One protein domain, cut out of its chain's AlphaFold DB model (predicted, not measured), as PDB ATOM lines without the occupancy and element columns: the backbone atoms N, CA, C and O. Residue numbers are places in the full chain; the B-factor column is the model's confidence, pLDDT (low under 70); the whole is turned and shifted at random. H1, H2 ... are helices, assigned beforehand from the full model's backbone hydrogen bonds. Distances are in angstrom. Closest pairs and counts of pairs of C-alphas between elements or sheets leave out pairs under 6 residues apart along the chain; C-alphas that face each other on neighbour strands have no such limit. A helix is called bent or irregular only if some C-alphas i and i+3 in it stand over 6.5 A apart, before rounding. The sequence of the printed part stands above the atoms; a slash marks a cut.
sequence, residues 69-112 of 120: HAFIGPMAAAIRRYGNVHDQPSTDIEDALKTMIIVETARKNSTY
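What this domain is: This is residues 69 to 112 of the 120 residues of the protein "Hypothetical protein" of Rotaria sordida (UniProt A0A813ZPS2). Two helices make an open L: H2 is a long straight arm that sticks out with residues 93 to 112, H1 makes the other limb, and the link of residues 84 to 92 lies at the corner. The link folds back from the end of H1 before H2 sets off, and the two helices stay apart. The printed part has 44 residues with two named helices, H1 then H2 along the chain, and no named strand; its class is all helix. The whole is extended, with a radius of gyration of the C-alphas of 14.7 A, and flat, spanning 45 by 24 by 11 A.

How they stand to each other: Begin with H2, residues 93 to 111, the longest helix. It stands free: from residue 93 to 112 you find no C-alpha within 10 A that is 8 or more residues away along the chain. H2 and H1, residues 69 to 83, are apart, with no C-alpha of the one within 8 A of the other. In H2 every O i to N i+4 pair is within hydrogen-bond range; in H1 9 of 11 are.

Where its parts are: Find C-alpha 93 at (-25.894, 3.615, -9.972); from there H2 runs 27.1 A to C-alpha 111 at (-23.559, -13.981, 10.510). Go back to C-alpha 69 at (-14.393, -6.470, -24.994), where H1 begins; it runs 22.0 A to C-alpha 83. H1 is irregular, but only just: C-alphas 70 and 73 are 6.9 A apart.

The domain as a whole: The C-alphas of Gly 83 and Tyr 112 are the two farthest apart, at 45.4 A. The link from H1 to H2, 9 residues, is short but not tight. The printed part has no cut. Its mean pLDDT is 86.4, and one residue, Tyr 112, is under 70.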
ATOM      1  N   HIS A  69     -12.970  -6.237 -24.702       73.75
ATOM      2  CA  HIS A  69     -14.393  -6.470 -24.994       73.75
ATOM      3  C   HIS A  69     -15.349  -6.343 -23.798       73.75
ATOM      4  O   HIS A  69     -16.449  -5.825 -23.976       73.75
ATOM      5  N   ALA A  70     -14.940  -6.726 -22.584       76.62
ATOM      6  CA  ALA A  70     -15.790  -6.596 -21.396       76.62
ATOM      7  C   ALA A  70     -15.997  -5.134 -20.949       76.62
ATOM      8  O   ALA A  70     -16.958  -4.831 -20.247       76.62
ATOM      9  N   PHE A  71     -15.114  -4.219 -21.362       81.12
ATOM     10  CA  PHE A  71     -15.102  -2.827 -20.901       81.12
ATOM     11  C   PHE A  71     -15.633  -1.844 -21.939       81.12
ATOM     12  O   PHE A  71     -16.117  -0.779 -21.565       81.12
ATOM     13  N   ILE A  72     -15.580  -2.189 -23.230       87.44
ATOM     14  CA  ILE A  72     -15.997  -1.288 -24.315       87.44
ATOM     15  C   ILE A  72     -17.442  -0.818 -24.120       87.44
ATOM     16  O   ILE A  72     -17.707   0.378 -24.214       87.44
ATOM     17  N   GLY A  73     -18.365  -1.733 -23.809       87.31
ATOM     18  CA  GLY A  73     -19.780  -1.410 -23.603       87.31
ATOM     19  C   GLY A  73     -20.009  -0.431 -22.444       87.31
ATOM     20  O   GLY A  73     -20.515   0.669 -22.688       87.31
ATOM     21  N   PRO A  74     -19.607  -0.781 -21.204       87.69
ATOM     22  CA  PRO A  74     -19.751   0.101 -20.045       87.69
ATOM     23  C   PRO A  74     -19.052   1.456 -20.216       87.69
ATOM     24  O   PRO A  74     -19.648   2.492 -19.928       87.69
ATOM     25  N   MET A  75     -17.825   1.477 -20.753       89.31
ATOM     26  CA  MET A  75     -17.093   2.729 -20.988       89.31
ATOM     27  C   MET A  75     -17.789   3.607 -22.031       89.31
ATOM     28  O   MET A  75     -17.932   4.810 -21.823       89.31
ATOM     29  N   ALA A  76     -18.275   3.022 -23.129       90.00
ATOM     30  CA  ALA A  76     -19.033   3.763 -24.130       90.00
ATOM     31  C   ALA A  76     -20.342   4.321 -23.551       90.00
ATOM     32  O   ALA A  76     -20.716   5.450 -23.864       90.00
ATOM     33  N   ALA A  77     -21.032   3.563 -22.693       89.62
ATOM     34  CA  ALA A  77     -22.237   4.032 -22.011       89.62
ATOM     35  C   ALA A  77     -21.946   5.205 -21.060       89.62
ATOM     36  O   ALA A  77     -22.685   6.188 -21.069       89.62
ATOM     37  N   ALA A  78     -20.840   5.150 -20.313       89.38
ATOM     38  CA  ALA A  78     -20.409   6.240 -19.439       89.38
ATOM     39  C   ALA A  78     -20.075   7.522 -20.223       89.38
ATOM     40  O   ALA A  78     -20.512   8.608 -19.845       89.38
ATOM     41  N   ILE A  79     -19.359   7.400 -21.347       91.75
ATOM     42  CA  ILE A  79     -19.036   8.542 -22.220       91.75
ATOM     43  C   ILE A  79     -20.313   9.164 -22.804       91.75
ATOM     44  O   ILE A  79     -20.446  10.387 -22.810       91.75
ATOM     45  N   ARG A  80     -21.278   8.345 -23.251       90.94
ATOM     46  CA  ARG A  80     -22.574   8.842 -23.746       90.94
ATOM     47  C   ARG A  80     -23.353   9.588 -22.667       90.94
ATOM     48  O   ARG A  80     -23.765  10.717 -22.905       90.94
ATOM     49  N   ARG A  81     -23.456   9.016 -21.462       89.81
ATOM     50  CA  ARG A  81     -24.095   9.663 -20.304       89.81
ATOM     51  C   ARG A  81     -23.469  11.019 -19.979       89.81
ATOM     52  O   ARG A  81     -24.183  11.958 -19.639       89.81
ATOM     53  N   TYR A  82     -22.143  11.120 -20.072       90.44
ATOM     54  CA  TYR A  82     -21.429  12.376 -19.853       90.44
ATOM     55  C   TYR A  82     -21.790  13.440 -20.904       90.44
ATOM     56  O   TYR A  82     -21.960  14.604 -20.557       90.44
ATOM     57  N   GLY A  83     -21.933  13.045 -22.174       92.06
ATOM     58  CA  GLY A  83     -22.339  13.946 -23.258       92.06
ATOM     59  C   GLY A  83     -23.835  14.280 -23.282       92.06
ATOM     60  O   GLY A  83     -24.212  15.351 -23.752       92.06
ATOM     61  N   ASN A  84     -24.687  13.386 -22.774       92.12
ATOM     62  CA  ASN A  84     -26.137  13.546 -22.714       92.12
ATOM     63  C   ASN A  84     -26.712  12.950 -21.418       92.12
ATOM     64  O   ASN A  84     -26.811  11.734 -21.252       92.12
ATOM     65  N   VAL A  85     -27.199  13.821 -20.531       83.88
ATOM     66  CA  VAL A  85     -27.800  13.448 -19.237       83.88
ATOM     67  C   VAL A  85     -29.146  12.716 -19.359       83.88
ATOM     68  O   VAL A  85     -29.732  12.328 -18.351       83.88
ATOM     69  N   HIS A  86     -29.669  12.508 -20.565       85.88
ATOM     70  CA  HIS A  86     -30.850  11.671 -20.791       85.88
ATOM     71  C   HIS A  86     -30.509  10.256 -21.271       85.88
ATOM     72  O   HIS A  86     -31.376   9.387 -21.228       85.88
ATOM     73  N   ASP A  87     -29.256   9.982 -21.644       85.38
ATOM     74  CA  ASP A  87     -28.835   8.628 -22.008       85.38
ATOM     75  C   ASP A  87     -28.669   7.800 -20.736       85.38
ATOM     76  O   ASP A  87     -27.842   8.135 -19.890       85.38
ATOM     77  N   GLN A  88     -29.445   6.731 -20.568       84.44
ATOM     78  CA  GLN A  88     -29.333   5.856 -19.402       84.44
ATOM     79  C   GLN A  88     -28.396   4.673 -19.705       84.44
ATOM     80  O   GLN A  88     -28.595   3.979 -20.709       84.44
ATOM     81  N   PRO A  89     -27.346   4.430 -18.895       86.06
ATOM     82  CA  PRO A  89     -26.477   3.277 -19.083       86.06
ATOM     83  C   PRO A  89     -27.186   1.987 -18.653       86.06
ATOM     84  O   PRO A  89     -27.998   1.986 -17.738       86.06
ATOM     85  N   SER A  90     -26.807   0.858 -19.255       81.94
ATOM     86  CA  SER A  90     -27.284  -0.473 -18.840       81.94
ATOM     87  C   SER A  90     -26.808  -0.893 -17.444       81.94
ATOM     88  O   SER A  90     -27.284  -1.882 -16.904       81.94
ATOM     89  N   THR A  91     -25.819  -0.190 -16.891       83.38
ATOM     90  CA  THR A  91     -25.303  -0.372 -15.531       83.38
ATOM     91  C   THR A  91     -25.398   0.965 -14.806       83.38
ATOM     92  O   THR A  91     -24.439   1.742 -14.804       83.38
ATOM     93  N   ASP A  92     -26.576   1.262 -14.268       86.25
ATOM     94  CA  ASP A  92     -26.834   2.500 -13.534       86.25
ATOM     95  C   ASP A  92     -26.420   2.383 -12.054       86.25
ATOM     96  O   ASP A  92     -26.254   1.289 -11.504       86.25
ATOM     97  N   ILE A  93     -26.260   3.525 -11.390       87.50
ATOM     98  CA  ILE A  93     -25.894   3.615  -9.972       87.50
ATOM     99  C   ILE A  93     -26.951   2.931  -9.102       87.50
ATOM    100  O   ILE A  93     -26.606   2.235  -8.148       87.50
ATOM    101  N   GLU A  94     -28.233   3.086  -9.434       89.19
ATOM    102  CA  GLU A  94     -29.327   2.457  -8.690       89.19
ATOM    103  C   GLU A  94     -29.220   0.928  -8.682       89.19
ATOM    104  O   GLU A  94     -29.432   0.296  -7.647       89.19
ATOM    105  N   ASP A  95     -28.825   0.318  -9.800       89.31
ATOM    106  CA  ASP A  95     -28.667  -1.136  -9.891       89.31
ATOM    107  C   ASP A  95     -27.421  -1.624  -9.143       89.31
ATOM    108  O   ASP A  95     -27.445  -2.677  -8.493       89.31
ATOM    109  N   ALA A  96     -26.353  -0.820  -9.132       89.69
ATOM    110  CA  ALA A  96     -25.189  -1.073  -8.287       89.69
ATOM    111  C   ALA A  96     -25.551  -1.021  -6.789       89.69
ATOM    112  O   ALA A  96     -25.122  -1.884  -6.017       89.69
ATOM    113  N   LEU A  97     -26.388  -0.063  -6.374       92.94
ATOM    114  CA  LEU A  97     -26.877   0.044  -4.995       92.94
ATOM    115  C   LEU A  97     -27.760  -1.146  -4.608       92.94
ATOM    116  O   LEU A  97     -27.542  -1.736  -3.549       92.94
ATOM    117  N   LYS A  98     -28.701  -1.557  -5.469       92.38
ATOM    118  CA  LYS A  98     -29.519  -2.766  -5.247       92.38
ATOM    119  C   LYS A  98     -28.639  -4.002  -5.064       92.38
ATOM    120  O   LYS A  98     -28.853  -4.777  -4.135       92.38
ATOM    121  N   THR A  99     -27.605  -4.148  -5.893       91.50
ATOM    122  CA  THR A  99     -26.638  -5.249  -5.781       91.50
ATOM    123  C   THR A  99     -25.918  -5.225  -4.429       91.50
ATOM    124  O   THR A  99     -25.832  -6.253  -3.757       91.50
ATOM    125  N   MET A 100     -25.458  -4.054  -3.976       93.25
ATOM    126  CA  MET A 100     -24.798  -3.902  -2.674       93.25
ATOM    127  C   MET A 100     -25.731  -4.241  -1.502       93.25
ATOM    128  O   MET A 100     -25.311  -4.896  -0.549       93.25
ATOM    129  N   ILE A 101     -27.007  -3.851  -1.579       93.25
ATOM    130  CA  ILE A 101     -28.011  -4.185  -0.561       93.25
ATOM    131  C   ILE A 101     -28.164  -5.706  -0.433       93.25
ATOM    132  O   ILE A 101     -28.179  -6.220   0.688       93.25
ATOM    133  N   ILE A 102     -28.222  -6.438  -1.551       90.19
ATOM    134  CA  ILE A 102     -28.301  -7.908  -1.545       90.19
ATOM    135  C   ILE A 102     -27.067  -8.507  -0.872       90.19
ATOM    136  O   ILE A 102     -27.206  -9.352   0.014       90.19
ATOM    137  N   VAL A 103     -25.869  -8.050  -1.252       90.88
ATOM    138  CA  VAL A 103     -24.598  -8.529  -0.685       90.88
ATOM    139  C   VAL A 103     -24.561  -8.311   0.826       90.88
ATOM    140  O   VAL A 103     -24.298  -9.248   1.584       90.88
ATOM    141  N   GLU A 104     -24.879  -7.101   1.287       89.81
ATOM    142  CA  GLU A 104     -24.885  -6.781   2.713       89.81
ATOM    143  C   GLU A 104     -25.944  -7.567   3.484       89.81
ATOM    144  O   GLU A 104     -25.699  -8.005   4.610       89.81
ATOM    145  N   THR A 105     -27.109  -7.793   2.883       87.69
ATOM    146  CA  THR A 105     -28.170  -8.582   3.512       87.69
ATOM    147  C   THR A 105     -27.774 -10.055   3.618       87.69
ATOM    148  O   THR A 105     -27.904 -10.648   4.690       87.69
ATOM    149  N   ALA A 106     -27.203 -10.636   2.559       86.81
ATOM    150  CA  ALA A 106     -26.680 -12.000   2.573       86.81
ATOM    151  C   ALA A 106     -25.569 -12.167   3.625       86.81
ATOM    152  O   ALA A 106     -25.584 -13.123   4.402       86.81
ATOM    153  N   ARG A 107     -24.649 -11.197   3.717       84.06
ATOM    154  CA  ARG A 107     -23.579 -11.179   4.723       84.06
ATOM    155  C   ARG A 107     -24.132 -11.129   6.151       84.06
ATOM    156  O   ARG A 107     -23.680 -11.893   7.008       84.06
ATOM    157  N   LYS A 108     -25.112 -10.256   6.419       83.81
ATOM    158  CA  LYS A 108     -25.775 -10.151   7.732       83.81
ATOM    159  C   LYS A 108     -26.471 -11.459   8.114       83.81
ATOM    160  O   LYS A 108     -26.213 -11.963   9.202       83.81
ATOM    161  N   ASN A 109     -27.247 -12.050   7.204       80.81
ATOM    162  CA  ASN A 109     -27.940 -13.326   7.427       80.81
ATOM    163  C   ASN A 109     -26.985 -14.513   7.620       80.81
ATOM    164  O   ASN A 109     -27.276 -15.425   8.389       80.81
ATOM    165  N   SER A 110     -25.826 -14.499   6.957       79.31
ATOM    166  CA  SER A 110     -24.779 -15.504   7.166       79.31
ATOM    167  C   SER A 110     -24.118 -15.401   8.547       79.31
ATOM    168  O   SER A 110     -23.522 -16.376   8.998       79.31
ATOM    169  N   THR A 111     -24.181 -14.235   9.196       74.88
ATOM    170  CA  THR A 111     -23.559 -13.981  10.510       74.88
ATOM    171  C   THR A 111     -24.572 -14.111  11.656       74.88
ATOM    172  O   THR A 111     -24.210 -14.518  12.756       74.88
ATOM    173  N   TYR A 112     -25.845 -13.799  11.398       59.94
ATOM    174  CA  TYR A 112     -26.935 -13.816  12.370       59.94
ATOM    175  C   TYR A 112     -28.109 -14.637  11.817       59.94
ATOM    176  O   TYR A 112     -28.820 -14.162  10.940       59.94
TER     177      TYR A 112